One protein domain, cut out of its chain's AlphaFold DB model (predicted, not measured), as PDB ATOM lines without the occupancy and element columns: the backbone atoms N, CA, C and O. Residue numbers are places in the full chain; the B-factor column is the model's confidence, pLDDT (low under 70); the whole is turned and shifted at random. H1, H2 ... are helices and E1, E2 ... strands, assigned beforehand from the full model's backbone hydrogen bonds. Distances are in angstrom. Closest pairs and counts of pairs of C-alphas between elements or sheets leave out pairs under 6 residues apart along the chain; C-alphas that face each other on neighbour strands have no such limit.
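What this domain is: This is residues 11 to 116 of the 116 residues of the protein "HTH luxR-type domain-containing protein" of Kofleriaceae bacterium (UniProt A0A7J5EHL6). A small three-stranded sheet makes one end of the domain, a cluster of crossed helices, H2, H3 and H4, makes the other, and H5 crosses one face of the sheet and reaches H2. H1 sits beside the strands on the same face as H5, and the link from E3 to H2 loops outward around residue 53. The 106 printed residues run E1 H1 E2 E3 H2 H3 H4 H5; the antiparallel sheet has the order E1 - E3 - E2, and the class is mixed, helices and strands. It is compact, with a radius of gyration of the C-alphas of 13.7 A, and spans 39 by 34 by 20 A.

Where its parts are: E1, residues 11 to 14, begins at C-alpha 11 (131.794, 161.540, 175.275). H1 is residues 22 to 26. E2, residues 30 to 38, 23.1 A, bends by 56 degrees at residue 33; E3, residues 41 to 48, is 22.9 A. H2 is residues 59 to 69, 15.5 A; H3 is 74 to 81; H4 is 85 to 99, 20.8 A. H5, residues 104 to 114, 15.7 A, ends at C-alpha 114 (144.112, 161.383, 174.280).

How they stand to each other: N 13 and O 44 of E1 and E3 are 2.9 A apart; N 36 and O 43 of the hairpin E2 and E3, 2.8 A. E1, H1, E2 form a split strand-helix-strand unit, two strands running the same way with E3 between them, its crossover right-handed. H5 has a height over the sheet of 9.5 A and runs across the strands, at 82 degrees to E2 on the local plane. H4 only grazes the sheet, with residues 96 to 99. H2, the hub, touches H5 at C-alphas Arg 69 and Val 108, 5.3 A, and H4 at Glu 61 and Ala 91, 5.1 A, both about perpendicular, at 83 and 90 degrees. H3 touches H4, closest C-alphas Ala 78 and Glu 85, 5.0 A. In each helix every O i to N i+4 pair is within hydrogen-bond range.

The domain as a whole: The C-alphas of Ala 39 and Gly 82, the farthest apart, are 42.4 A apart. The printed part has no cut and no long link. Mean pLDDT of the printed part is 80.6; residues 11 to 20, 49 to 55 and 116 are under 70.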
ATOM      1  N   VAL A  11     130.752 161.597 174.247       64.00
ATOM      2  CA  VAL A  11     131.794 161.540 175.275       64.00
ATOM      3  C   VAL A  11     132.414 162.926 175.384       64.00
ATOM      4  O   VAL A  11     132.763 163.559 174.386       64.00
ATOM      5  N   THR A  12     132.517 163.437 176.607       61.28
ATOM      6  CA  THR A  12     133.196 164.710 176.856       61.28
ATOM      7  C   THR A  12     134.606 164.415 177.325       61.28
ATOM      8  O   THR A  12     134.841 164.269 178.513       61.28
ATOM      9  N   CYS A  13     135.568 164.372 176.408       61.53
ATOM     10  CA  CYS A  13     136.969 164.240 176.781       61.53
ATOM     11  C   CYS A  13     137.457 165.559 177.397       61.53
ATOM     12  O   CYS A  13     137.774 166.536 176.710       61.53
ATOM     13  N   THR A  14     137.501 165.601 178.726       56.97
ATOM     14  CA  THR A  14     138.306 166.595 179.444       56.97
ATOM     15  C   THR A  14     139.738 166.078 179.495       56.97
ATOM     16  O   THR A  14     139.925 164.872 179.621       56.97
ATOM     17  N   VAL A  15     140.739 166.965 179.434       51.91
ATOM     18  CA  VAL A  15     142.196 166.660 179.461       51.91
ATOM     19  C   VAL A  15     142.641 166.063 180.815       51.91
ATOM     20  O   VAL A  15     143.714 166.359 181.326       51.91
ATOM     21  N   ARG A  16     141.787 165.285 181.485       44.06
ATOM     22  CA  ARG A  16     142.123 164.587 182.717       44.06
ATOM     23  C   ARG A  16     141.770 163.106 182.686       44.06
ATOM     24  O   ARG A  16     142.661 162.375 183.057       44.06
ATOM     25  N   TYR A  17     140.601 162.646 182.233       48.03
ATOM     26  CA  TYR A  17     140.283 161.205 182.128       48.03
ATOM     27  C   TYR A  17     138.973 161.025 181.338       48.03
ATOM     28  O   TYR A  17     137.914 161.213 181.922       48.03
ATOM     29  N   ASP A  18     139.005 160.702 180.039       53.62
ATOM     30  CA  ASP A  18     137.830 160.147 179.334       53.62
ATOM     31  C   ASP A  18     138.234 159.475 178.008       53.62
ATOM     32  O   ASP A  18     138.923 160.065 177.173       53.62
ATOM     33  N   ALA A  19     137.822 158.216 177.815       61.50
ATOM     34  CA  ALA A  19     138.441 157.296 176.857       61.50
ATOM     35  C   ALA A  19     137.859 157.388 175.431       61.50
ATOM     36  O   ALA A  19     136.985 156.613 175.042       61.50
ATOM     37  N   CYS A  20     138.414 158.285 174.615       68.38
ATOM     38  CA  CYS A  20     138.408 158.173 173.154       68.38
ATOM     39  C   CYS A  20     139.845 157.902 172.694       68.38
ATOM     40  O   CYS A  20     140.747 158.657 173.037       68.38
ATOM     41  N   ARG A  21     140.087 156.846 171.911       79.69
ATOM     42  CA  ARG A  21     141.440 156.567 171.399       79.69
ATOM     43  C   ARG A  21     141.726 157.368 170.133       79.69
ATOM     44  O   ARG A  21     140.855 157.487 169.267       79.69
ATOM     45  N   TRP A  22     142.950 157.877 170.007       85.00
ATOM     46  CA  TRP A  22     143.398 158.639 168.841       85.00
ATOM     47  C   TRP A  22     143.176 157.876 167.524       85.00
ATOM     48  O   TRP A  22     142.708 158.446 166.536       85.00
ATOM     49  N   GLU A  23     143.388 156.560 167.519       84.06
ATOM     50  CA  GLU A  23     143.168 155.708 166.348       84.06
ATOM     51  C   GLU A  23     141.709 155.713 165.883       84.06
ATOM     52  O   GLU A  23     141.443 155.658 164.683       84.06
ATOM     53  N   GLN A  24     140.749 155.823 166.806       80.62
ATOM     54  CA  GLN A  24     139.323 155.810 166.472       80.62
ATOM     55  C   GLN A  24     138.869 157.145 165.856       80.62
ATOM     56  O   GLN A  24     138.016 157.160 164.963       80.62
ATOM     57  N   LEU A  25     139.484 158.265 166.256       82.69
ATOM     58  CA  LEU A  25     139.343 159.544 165.547       82.69
ATOM     59  C   LEU A  25     139.911 159.439 164.127       82.69
ATOM     60  O   LEU A  25     139.241 159.810 163.164       82.69
ATOM     61  N   LEU A  26     141.108 158.856 163.971       85.25
ATOM     62  CA  LEU A  26     141.730 158.665 162.654       85.25
ATOM     63  C   LEU A  26     140.976 157.674 161.748       85.25
ATOM     64  O   LEU A  26     141.041 157.756 160.513       85.25
ATOM     65  N   ALA A  27     140.263 156.721 162.343       81.94
ATOM     66  CA  ALA A  27     139.379 155.791 161.648       81.94
ATOM     67  C   ALA A  27     138.060 156.449 161.204       81.94
ATOM     68  O   ALA A  27     137.355 155.888 160.362       81.94
ATOM     69  N   GLY A  28     137.744 157.648 161.710       77.69
ATOM     70  CA  GLY A  28     136.480 158.344 161.463       77.69
ATOM     71  C   GLY A  28     135.299 157.764 162.245       77.69
ATOM     72  O   GLY A  28     134.153 157.959 161.846       77.69
ATOM     73  N   GLU A  29     135.562 157.020 163.321       77.75
ATOM     74  CA  GLU A  29     134.527 156.482 164.216       77.75
ATOM     75  C   GLU A  29     134.028 157.546 165.201       77.75
ATOM     76  O   GLU A  29     132.862 157.541 165.606       77.75
ATOM     77  N   TRP A  30     134.903 158.497 165.527       80.81
ATOM     78  CA  TRP A  30     134.600 159.658 166.352       80.81
ATOM     79  C   TRP A  30     134.848 160.949 165.588       80.81
ATOM     80  O   TRP A  30     135.646 161.011 164.651       80.81
ATOM     81  N   SER A  31     134.160 162.006 165.999       78.50
ATOM     82  CA  SER A  31     134.419 163.357 165.505       78.50
ATOM     83  C   SER A  31     134.269 164.362 166.633       78.50
ATOM     84  O   SER A  31     133.391 164.216 167.488       78.50
ATOM     85  N   VAL A  32     135.105 165.398 166.616       81.31
ATOM     86  CA  VAL A  32     134.993 166.519 167.545       81.31
ATOM     87  C   VAL A  32     133.825 167.391 167.105       81.31
ATOM     88  O   VAL A  32     133.668 167.711 165.931       81.31
ATOM     89  N   VAL A  33     132.968 167.749 168.052       80.69
ATOM     90  CA  VAL A  33     131.802 168.610 167.805       80.69
ATOM     91  C   VAL A  33     132.012 169.983 168.409       80.69
ATOM     92  O   VAL A  33     131.492 170.975 167.904       80.69
ATOM     93  N   ARG A  34     132.755 170.058 169.516       78.44
ATOM     94  CA  ARG A  34     132.962 171.320 170.214       78.44
ATOM     95  C   ARG A  34     134.254 171.317 171.007       78.44
ATOM     96  O   ARG A  34     134.542 170.370 171.728       78.44
ATOM     97  N   ARG A  35     134.967 172.435 170.947       82.38
ATOM     98  CA  ARG A  35     136.052 172.778 171.867       82.38
ATOM     99  C   ARG A  35     135.544 173.811 172.870       82.38
ATOM    100  O   ARG A  35     134.838 174.747 172.489       82.38
ATOM    101  N   ARG A  36     135.897 173.663 174.146       80.44
ATOM    102  CA  ARG A  36     135.596 174.648 175.192       80.44
ATOM    103  C   ARG A  36     136.845 174.924 176.019       80.44
ATOM    104  O   ARG A  36     137.410 174.016 176.612       80.44
ATOM    105  N   THR A  37     137.270 176.179 176.065       78.69
ATOM    106  CA  THR A  37     138.369 176.622 176.933       78.69
ATOM    107  C   THR A  37     137.794 177.219 178.214       78.69
ATOM    108  O   THR A  37     136.786 177.923 178.174       78.69
ATOM    109  N   TYR A  38     138.414 176.917 179.349       80.19
ATOM    110  CA  TYR A  38     138.066 177.446 180.666       80.19
ATOM    111  C   TYR A  38     139.350 177.729 181.457       80.19
ATOM    112  O   TYR A  38     140.436 177.317 181.053       80.19
ATOM    113  N   ALA A  39     139.239 178.416 182.596       76.44
ATOM    114  CA  ALA A  39     140.385 178.907 183.373       76.44
ATOM    115  C   ALA A  39     141.397 177.825 183.829       76.44
ATOM    116  O   ALA A  39     142.489 178.168 184.262       76.44
ATOM    117  N   GLY A  40     141.054 176.535 183.726       71.50
ATOM    118  CA  GLY A  40     141.900 175.406 184.125       71.50
ATOM    119  C   GLY A  40     142.168 174.379 183.022       71.50
ATOM    120  O   GLY A  40     142.615 173.278 183.341       71.50
ATOM    121  N   GLY A  41     141.857 174.679 181.754       74.12
ATOM    122  CA  GLY A  41     142.145 173.766 180.649       74.12
ATOM    123  C   GLY A  41     141.239 173.908 179.429       74.12
ATOM    124  O   GLY A  41     140.504 174.881 179.246       74.12
ATOM    125  N   ILE A  42     141.321 172.904 178.565       76.44
ATOM    126  CA  ILE A  42     140.499 172.765 177.366       76.44
ATOM    127  C   ILE A  42     139.712 171.463 177.510       76.44
ATOM    128  O   ILE A  42     140.245 170.473 177.998       76.44
ATOM    129  N   SER A  43     138.448 171.457 177.106       74.75
ATOM    130  CA  SER A  43     137.662 170.238 176.940       74.75
ATOM    131  C   SER A  43     137.205 170.094 175.496       74.75
ATOM    132  O   SER A  43     136.865 171.078 174.825       74.75
ATOM    133  N   TYR A  44     137.212 168.853 175.021       78.94
ATOM    134  CA  TYR A  44     136.711 168.469 173.712       78.94
ATOM    135  C   TYR A  44     135.457 167.620 173.891       78.94
ATOM    136  O   TYR A  44     135.442 166.635 174.623       78.94
ATOM    137  N   LEU A  45     134.387 168.004 173.208       77.56
ATOM    138  CA  LEU A  45     133.197 167.183 173.059       77.56
ATOM    139  C   LEU A  45     133.367 166.331 171.807       77.56
ATOM    140  O   LEU A  45     133.419 166.881 170.702       77.56
ATOM    141  N   VAL A  46     133.434 165.013 171.973       78.44
ATOM    142  CA  VAL A  46     133.523 164.054 170.872       78.44
ATOM    143  C   VAL A  46     132.260 163.209 170.813       78.44
ATOM    144  O   VAL A  46     131.695 162.812 171.830       78.44
ATOM    145  N   ILE A  47     131.780 162.940 169.605       74.38
ATOM    146  CA  ILE A  47     130.623 162.067 169.404       74.38
ATOM    147  C   ILE A  47     131.027 160.876 168.563       74.38
ATOM    148  O   ILE A  47     131.788 161.013 167.599       74.38
ATOM    149  N   ARG A  48     130.482 159.713 168.906       73.31
ATOM    150  CA  ARG A  48     130.590 158.526 168.067       73.31
ATOM    151  C   ARG A  48     129.605 158.695 166.921       73.31
ATOM    152  O   ARG A  48     128.393 158.743 167.145       73.31
ATOM    153  N   ARG A  49     130.101 158.829 165.691       65.19
ATOM    154  CA  ARG A  49     129.219 159.019 164.532       65.19
ATOM    155  C   ARG A  49     128.688 157.667 164.043       65.19
ATOM    156  O   ARG A  49     129.469 156.725 163.905       65.19
ATOM    157  N   PRO A  50     127.390 157.539 163.709       52.53
ATOM    158  CA  PRO A  50     126.962 156.461 162.830       52.53
ATOM    159  C   PRO A  50     127.648 156.652 161.469       52.53
ATOM    160  O   PRO A  50     127.721 157.776 160.966       52.53
ATOM    161  N   LEU A  51     128.136 155.557 160.875       49.09
ATOM    162  CA  LEU A  51     128.973 155.494 159.658       49.09
ATOM    163  C   LEU A  51     128.445 156.292 158.440       49.09
ATOM    164  O   LEU A  51     129.166 156.469 157.462       49.09
ATOM    165  N   ALA A  52     127.202 156.774 158.488       44.91
ATOM    166  CA  ALA A  52     126.502 157.425 157.390       44.91
ATOM    167  C   ALA A  52     126.824 158.922 157.196       44.91
ATOM    168  O   ALA A  52     126.599 159.432 156.101       44.91
ATOM    169  N   VAL A  53     127.364 159.649 158.189       50.69
ATOM    170  CA  VAL A  53     127.599 161.107 158.050       50.69
ATOM    171  C   VAL A  53     129.075 161.485 158.230       50.69
ATOM    172  O   VAL A  53     129.550 161.882 159.290       50.69
ATOM    173  N   ARG A  54     129.744 161.405 157.074       54.25
ATOM    174  CA  ARG A  54     130.976 162.063 156.601       54.25
ATOM    175  C   ARG A  54     132.338 161.550 157.077       54.25
ATOM    176  O   ARG A  54     132.996 162.118 157.936       54.25
ATOM    177  N   CYS A  55     132.744 160.553 156.284       62.53
ATOM    178  CA  CYS A  55     134.030 160.376 155.610       62.53
ATOM    179  C   CYS A  55     135.240 160.160 156.507       62.53
ATOM    180  O   CYS A  55     135.925 161.102 156.895       62.53
ATOM    181  N   ARG A  56     135.571 158.874 156.673       79.00
ATOM    182  CA  ARG A  56     136.892 158.409 157.092       79.00
ATOM    183  C   ARG A  56     137.995 159.231 156.422       79.00
ATOM    184  O   ARG A  56     137.887 159.622 155.250       79.00
ATOM    185  N   LEU A  57     139.068 159.461 157.168       87.38
ATOM    186  CA  LEU A  57     140.281 160.025 156.598       87.38
ATOM    187  C   LEU A  57     140.786 159.087 155.503       87.38
ATOM    188  O   LEU A  57     140.886 157.869 155.693       87.38
ATOM    189  N   THR A  58     141.086 159.668 154.346       91.12
ATOM    190  CA  THR A  58     141.828 158.972 153.296       91.12
ATOM    191  C   THR A  58     143.221 158.629 153.816       91.12
ATOM    192  O   THR A  58     143.705 159.236 154.773       91.12
ATOM    193  N   SER A  59     143.900 157.683 153.170       90.94
ATOM    194  CA  SER A  59     145.264 157.308 153.557       90.94
ATOM    195  C   SER A  59     146.211 158.512 153.568       90.94
ATOM    196  O   SER A  59     147.006 158.653 154.493       90.94
ATOM    197  N   LEU A  60     146.072 159.421 152.595       92.12
ATOM    198  CA  LEU A  60     146.870 160.645 152.531       92.12
ATOM    199  C   LEU A  60     146.543 161.606 153.679       92.12
ATOM    200  O   LEU A  60     147.449 162.095 154.344       92.12
ATOM    201  N   GLU A  61     145.260 161.871 153.928       92.69
ATOM    202  CA  GLU A  61     144.836 162.760 155.016       92.69
ATOM    203  C   GLU A  61     145.296 162.237 156.380       92.69
ATOM    204  O   GLU A  61     145.814 163.009 157.185       92.69
ATOM    205  N   ARG A  62     145.171 160.924 156.617       91.62
ATOM    206  CA  ARG A  62     145.667 160.273 157.834       91.62
ATOM    207  C   ARG A  62     147.169 160.481 157.984       91.62
ATOM    208  O   ARG A  62     147.613 160.929 159.035       91.62
ATOM    209  N   ARG A  63     147.942 160.233 156.924       92.69
ATOM    210  CA  ARG A  63     149.400 160.370 156.962       92.69
ATOM    211  C   ARG A  63     149.849 161.811 157.212       92.69
ATOM    212  O   ARG A  63     150.759 162.047 157.999       92.69
ATOM    213  N   VAL A  64     149.189 162.777 156.575       94.00
ATOM    214  CA  VAL A  64     149.449 164.207 156.790       94.00
ATOM    215  C   VAL A  64     149.121 164.616 158.226       94.00
ATOM    216  O   VAL A  64     149.885 165.367 158.827       94.00
ATOM    217  N   VAL A  65     148.022 164.117 158.795       92.06
ATOM    218  CA  VAL A  65     147.652 164.357 160.197       92.06
ATOM    219  C   VAL A  65     148.668 163.748 161.165       92.06
ATOM    220  O   VAL A  65     149.099 164.437 162.087       92.06
ATOM    221  N   GLU A  66     149.088 162.499 160.939       90.81
ATOM    222  CA  GLU A  66     150.098 161.811 161.755       90.81
ATOM    223  C   GLU A  66     151.407 162.606 161.826       90.81
ATOM    224  O   GLU A  66     151.918 162.839 162.920       90.81
ATOM    225  N   LEU A  67     151.905 163.081 160.680       90.81
ATOM    226  CA  LEU A  67     153.118 163.904 160.606       90.81
ATOM    227  C   LEU A  67     152.898 165.320 161.164       90.81
ATOM    228  O   LEU A  67     153.776 165.906 161.788       90.81
ATOM    229  N   SER A  68     151.704 165.889 160.989       90.25
ATOM    230  CA  SER A  68     151.392 167.216 161.538       90.25
ATOM    231  C   SER A  68     151.354 167.213 163.068       90.25
ATOM    232  O   SER A  68     151.695 168.222 163.690       90.25
ATOM    233  N   ARG A  69     150.964 166.086 163.677       85.25
ATOM    234  CA  ARG A  69     150.944 165.905 165.132       85.25
ATOM    235  C   ARG A  69     152.340 166.000 165.746       85.25
ATOM    236  O   ARG A  69     152.485 166.560 166.826       85.25
ATOM    237  N   THR A  70     153.361 165.494 165.056       83.19
ATOM    238  CA  THR A  70     154.752 165.502 165.542       83.19
ATOM    239  C   THR A  70     155.451 166.851 165.367       83.19
ATOM    240  O   THR A  70     156.598 166.992 165.771       83.19
ATOM    241  N   GLY A  71     154.769 167.858 164.805       78.75
ATOM    242  CA  GLY A  71     155.308 169.212 164.639       78.75
ATOM    243  C   GLY A  71     155.841 169.529 163.239       78.75
ATOM    244  O   GLY A  71     156.175 170.681 162.991       78.75
ATOM    245  N   GLU A  72     155.828 168.579 162.298       80.12
ATOM    246  CA  GLU A  72     156.378 168.769 160.942       80.12
ATOM    247  C   GLU A  72     155.584 169.797 160.125       80.12
ATOM    248  O   GLU A  72     154.361 169.686 159.990       80.12
ATOM    249  N   TYR A  73     156.240 170.801 159.549       80.62
ATOM    250  CA  TYR A  73     155.571 171.855 158.775       80.62
ATOM    251  C   TYR A  73     155.268 171.400 157.334       80.62
ATOM    252  O   TYR A  73     155.817 170.412 156.851       80.62
ATOM    253  N   GLY A  74     154.381 172.117 156.627       85.81
ATOM    254  CA  GLY A  74     153.856 171.711 155.309       85.81
ATOM    255  C   GLY A  74     154.931 171.302 154.297       85.81
ATOM    256  O   GLY A  74     154.795 170.267 153.647       85.81
ATOM    257  N   LYS A  75     156.031 172.057 154.240       90.19
ATOM    258  CA  LYS A  75     157.202 171.765 153.405       90.19
ATOM    259  C   LYS A  75     157.911 170.447 153.756       90.19
ATOM    260  O   LYS A  75     158.245 169.693 152.851       90.19
ATOM    261  N   GLN A  76     158.106 170.144 155.038       93.19
ATOM    262  CA  GLN A  76     158.756 168.897 155.469       93.19
ATOM    263  C   GLN A  76     157.871 167.689 155.164       93.19
ATOM    264  O   GLN A  76     158.335 166.684 154.640       93.19
ATOM    265  N   ILE A  77     156.566 167.809 155.415       93.69
ATOM    266  CA  ILE A  77     155.597 166.761 155.074       93.69
ATOM    267  C   ILE A  77     155.564 166.528 153.558       93.69
ATOM    268  O   ILE A  77     155.490 165.387 153.111       93.69
ATOM    269  N   ALA A  78     155.617 167.600 152.769       94.44
ATOM    270  CA  ALA A  78     155.651 167.534 151.313       94.44
ATOM    271  C   ALA A  78     156.876 166.755 150.815       94.44
ATOM    272  O   ALA A  78     156.732 165.848 149.999       94.44
ATOM    273  N   GLU A  79     158.049 167.058 151.372       94.75
ATOM    274  CA  GLU A  79     159.304 166.365 151.079       94.75
ATOM    275  C   GLU A  79     159.247 164.883 151.478       94.75
ATOM    276  O   GLU A  79     159.491 164.014 150.644       94.75
ATOM    277  N   LEU A  80     158.818 164.581 152.708       93.44
ATOM    278  CA  LEU A  80     158.705 163.210 153.224       93.44
ATOM    279  C   LEU A  80     157.727 162.338 152.427       93.44
ATOM    280  O   LEU A  80     157.913 161.126 152.329       93.44
ATOM    281  N   LEU A  81     156.657 162.935 151.897       93.31
ATOM    282  CA  LEU A  81     155.626 162.226 151.141       93.31
ATOM    283  C   LEU A  81     155.835 162.288 149.623       93.31
ATOM    284  O   LEU A  81     155.069 161.660 148.895       93.31
ATOM    285  N   GLY A  82     156.833 163.033 149.136       94.94
ATOM    286  CA  GLY A  82     157.073 163.226 147.704       94.94
ATOM    287  C   GLY A  82     155.913 163.920 146.979       94.94
ATOM    288  O   GLY A  82     155.617 163.600 145.829       94.94
ATOM    289  N   ILE A  83     155.215 164.842 147.651       95.50
ATOM    290  CA  ILE A  83     154.061 165.570 147.102       95.50
ATOM    291  C   ILE A  83     154.261 167.078 147.198       95.50
ATOM    292  O   ILE A  83     155.125 167.573 147.905       95.50
ATOM    293  N   HIS A  84     153.413 167.835 146.507       96.06
ATOM    294  CA  HIS A  84     153.446 169.290 146.584       96.06
ATOM    295  C   HIS A  84     152.929 169.804 147.940       96.06
ATOM    296  O   HIS A  84     151.936 169.294 148.463       96.06
ATOM    297  N   GLU A  85     153.518 170.880 148.467       95.25
ATOM    298  CA  GLU A  85     153.077 171.510 149.725       95.25
ATOM    299  C   GLU A  85     151.599 171.927 149.678       95.25
ATOM    300  O   GLU A  85     150.837 171.676 150.608       95.25
ATOM    301  N   SER A  86     151.140 172.439 148.536       95.06
ATOM    302  CA  SER A  86     149.722 172.752 148.319       95.06
ATOM    303  C   SER A  86     148.805 171.527 148.441       95.06
ATOM    304  O   SER A  86     147.630 171.659 148.785       95.06
ATOM    305  N   THR A  87     149.297 170.318 148.154       95.69
ATOM    306  CA  THR A  87     148.570 169.060 148.383       95.69
ATOM    307  C   THR A  87     148.503 168.733 149.869       95.69
ATOM    308  O   THR A  87     147.432 168.357 150.342       95.69
ATOM    309  N   VAL A  88     149.591 168.952 150.613       95.38
ATOM    310  CA  VAL A  88     149.613 168.809 152.076       95.38
ATOM    311  C   VAL A  88     148.600 169.748 152.721       95.38
ATOM    312  O   VAL A  88     147.754 169.291 153.484       95.38
ATOM    313  N   SER A  89     148.613 171.038 152.369       93.69
ATOM    314  CA  SER A  89     147.679 172.025 152.926       93.69
ATOM    315  C   SER A  89     146.222 171.650 152.655       93.69
ATOM    316  O   SER A  89     145.388 171.718 153.555       93.69
ATOM    317  N   ARG A  90     145.908 171.194 151.433       95.25
ATOM    318  CA  ARG A  90     144.556 170.737 151.068       95.25
ATOM    319  C   ARG A  90     144.143 169.476 151.828       95.25
ATOM    320  O   ARG A  90     143.005 169.398 152.286       95.25
ATOM    321  N   ALA A  91     145.041 168.501 151.957       94.31
ATOM    322  CA  ALA A  91     144.784 167.276 152.708       94.31
ATOM    323  C   ALA A  91     144.570 167.576 154.198       94.31
ATOM    324  O   ALA A  91     143.606 167.089 154.780       94.31
ATOM    325  N   LEU A  92     145.400 168.438 154.791       93.31
ATOM    326  CA  LEU A  92     145.263 168.857 156.182       93.31
ATOM    327  C   LEU A  92     143.951 169.612 156.416       93.31
ATOM    328  O   LEU A  92     143.231 169.287 157.352       93.31
ATOM    329  N   ALA A  93     143.591 170.563 155.551       92.19
ATOM    330  CA  ALA A  93     142.335 171.304 155.676       92.19
ATOM    331  C   ALA A  93     141.108 170.376 155.631       92.19
ATOM    332  O   ALA A  93     140.224 170.474 156.479       92.19
ATOM    333  N   ARG A  94     141.081 169.421 154.690       91.44
ATOM    334  CA  ARG A  94     140.012 168.409 154.609       91.44
ATOM    335  C   ARG A  94     139.993 167.488 155.823       91.44
ATOM    336  O   ARG A  94     138.921 167.100 156.276       91.44
ATOM    337  N   ALA A  95     141.162 167.123 156.338       90.38
ATOM    338  CA  ALA A  95     141.272 166.294 157.526       90.38
ATOM    339  C   ALA A  95     140.726 167.003 158.771       90.38
ATOM    340  O   ALA A  95     139.961 166.405 159.521       90.38
ATOM    341  N   LEU A  96     141.073 168.278 158.963       88.69
ATOM    342  CA  LEU A  96     140.564 169.098 160.062       88.69
ATOM    343  C   LEU A  96     139.038 169.245 159.981       88.69
ATOM    344  O   LEU A  96     138.365 168.995 160.975       88.69
ATOM    345  N   ASP A  97     138.492 169.523 158.794       88.00
ATOM    346  CA  ASP A  97     137.041 169.588 158.564       88.00
ATOM    347  C   ASP A  97     136.338 168.266 158.926       88.00
ATOM    348  O   ASP A  97     135.358 168.248 159.673       88.00
ATOM    349  N   LYS A  98     136.895 167.126 158.492       85.88
ATOM    350  CA  LYS A  98     136.378 165.787 158.833       85.88
ATOM    351  C   LYS A  98     136.422 165.495 160.331       85.88
ATOM    352  O   LYS A  98     135.493 164.885 160.859       85.88
ATOM    353  N   LEU A  99     137.484 165.928 161.007       83.69
ATOM    354  CA  LEU A  99     137.668 165.751 162.447       83.69
ATOM    355  C   LEU A  99     136.866 166.762 163.281       83.69
ATOM    356  O   LEU A  99     136.748 166.564 164.488       83.69
ATOM    357  N   GLY A 100     136.297 167.802 162.661       84.00
ATOM    358  CA  GLY A 100     135.607 168.895 163.351       84.00
ATOM    359  C   GLY A 100     136.559 169.838 164.091       84.00
ATOM    360  O   GLY A 100     136.213 170.402 165.129       84.00
ATOM    361  N   LEU A 101     137.779 169.981 163.574       85.69
ATOM    362  CA  LEU A 101     138.823 170.846 164.101       85.69
ATOM    363  C   LEU A 101     138.951 172.110 163.255       85.69
ATOM    364  O   LEU A 101     138.828 172.084 162.034       85.69
ATOM    365  N   THR A 102     139.251 173.221 163.915       84.31
ATOM    366  CA  THR A 102     139.393 174.530 163.266       84.31
ATOM    367  C   THR A 102     140.835 174.882 162.938       84.31
ATOM    368  O   THR A 102     141.089 175.705 162.063       84.31
ATOM    369  N   SER A 103     141.796 174.273 163.633       87.38
ATOM    370  CA  SER A 103     143.204 174.602 163.475       87.38
ATOM    371  C   SER A 103     144.114 173.401 163.695       87.38
ATOM    372  O   SER A 103     143.777 172.425 164.365       87.38
ATOM    373  N   ARG A 104     145.335 173.519 163.173       87.12
ATOM    374  CA  ARG A 104     146.421 172.582 163.458       87.12
ATOM    375  C   ARG A 104     146.787 172.553 164.947       87.12
ATOM    376  O   ARG A 104     147.151 171.503 165.458       87.12
ATOM    377  N   SER A 105     146.680 173.674 165.657       86.38
ATOM    378  CA  SER A 105     146.923 173.706 167.103       86.38
ATOM    379  C   SER A 105     145.909 172.849 167.860       86.38
ATOM    380  O   SER A 105     146.293 172.137 168.783       86.38
ATOM    381  N   ASP A 106     144.640 172.850 167.430       84.25
ATOM    382  CA  ASP A 106     143.613 171.972 168.006       84.25
ATOM    383  C   ASP A 106     143.970 170.491 167.804       84.25
ATOM    384  O   ASP A 106     143.753 169.690 168.705       84.25
ATOM    385  N   LEU A 107     144.573 170.135 166.661       87.38
ATOM    386  CA  LEU A 107     145.047 168.775 166.382       87.38
ATOM    387  C   LEU A 107     146.087 168.309 167.411       87.38
ATOM    388  O   LEU A 107     145.935 167.235 167.984       87.38
ATOM    389  N   VAL A 108     147.122 169.121 167.650       87.56
ATOM    390  CA  VAL A 108     148.221 168.798 168.580       87.56
ATOM    391  C   VAL A 108     147.713 168.712 170.019       87.56
ATOM    392  O   VAL A 108     148.069 167.802 170.766       87.56
ATOM    393  N   LEU A 109     146.849 169.651 170.411       83.44
ATOM    394  CA  LEU A 109     146.257 169.673 171.746       83.44
ATOM    395  C   LEU A 109     145.331 168.478 171.976       83.44
ATOM    396  O   LEU A 109     145.362 167.884 173.050       83.44
ATOM    397  N   LEU A 110     144.504 168.135 170.987       82.44
ATOM    398  CA  LEU A 110     143.610 166.988 171.071       82.44
ATOM    399  C   LEU A 110     144.402 165.691 171.173       82.44
ATOM    400  O   LEU A 110     144.096 164.881 172.033       82.44
ATOM    401  N   SER A 111     145.421 165.490 170.338       83.88
ATOM    402  CA  SER A 111     146.188 164.252 170.409       83.88
ATOM    403  C   SER A 111     146.899 164.089 171.750       83.88
ATOM    404  O   SER A 111     146.820 163.028 172.351       83.88
ATOM    405  N   ALA A 112     147.511 165.160 172.270       81.25
ATOM    406  CA  ALA A 112     148.165 165.125 173.575       81.25
ATOM    407  C   ALA A 112     147.182 164.805 174.716       81.25
ATOM    408  O   ALA A 112     147.561 164.170 175.690       81.25
ATOM    409  N   ALA A 113     145.921 165.228 174.588       75.62
ATOM    410  CA  ALA A 113     144.875 164.950 175.567       75.62
ATOM    411  C   ALA A 113     144.369 163.499 175.553       75.62
ATOM    412  O   ALA A 113     143.736 163.090 176.520       75.62
ATOM    413  N   LEU A 114     144.580 162.764 174.456       75.88
ATOM    414  CA  LEU A 114     144.112 161.383 174.280       75.88
ATOM    415  C   LEU A 114     145.237 160.348 174.418       75.88
ATOM    416  O   LEU A 114     144.947 159.174 174.632       75.88
ATOM    417  N   ASP A 115     146.493 160.780 174.281       71.69
ATOM    418  CA  ASP A 115     147.695 159.962 174.492       71.69
ATOM    419  C   ASP A 115     148.115 159.884 175.986       71.69
ATOM    420  O   ASP A 115     149.040 159.138 176.311       71.69
ATOM    421  N   ALA A 116     147.478 160.661 176.875       61.00
ATOM    422  CA  ALA A 116     147.790 160.790 178.309       61.00
ATOM    423  C   ALA A 116     146.823 159.996 179.199       61.00
ATOM    424  O   ALA A 116     147.300 159.450 180.221       61.00
TER     425      ALA A 116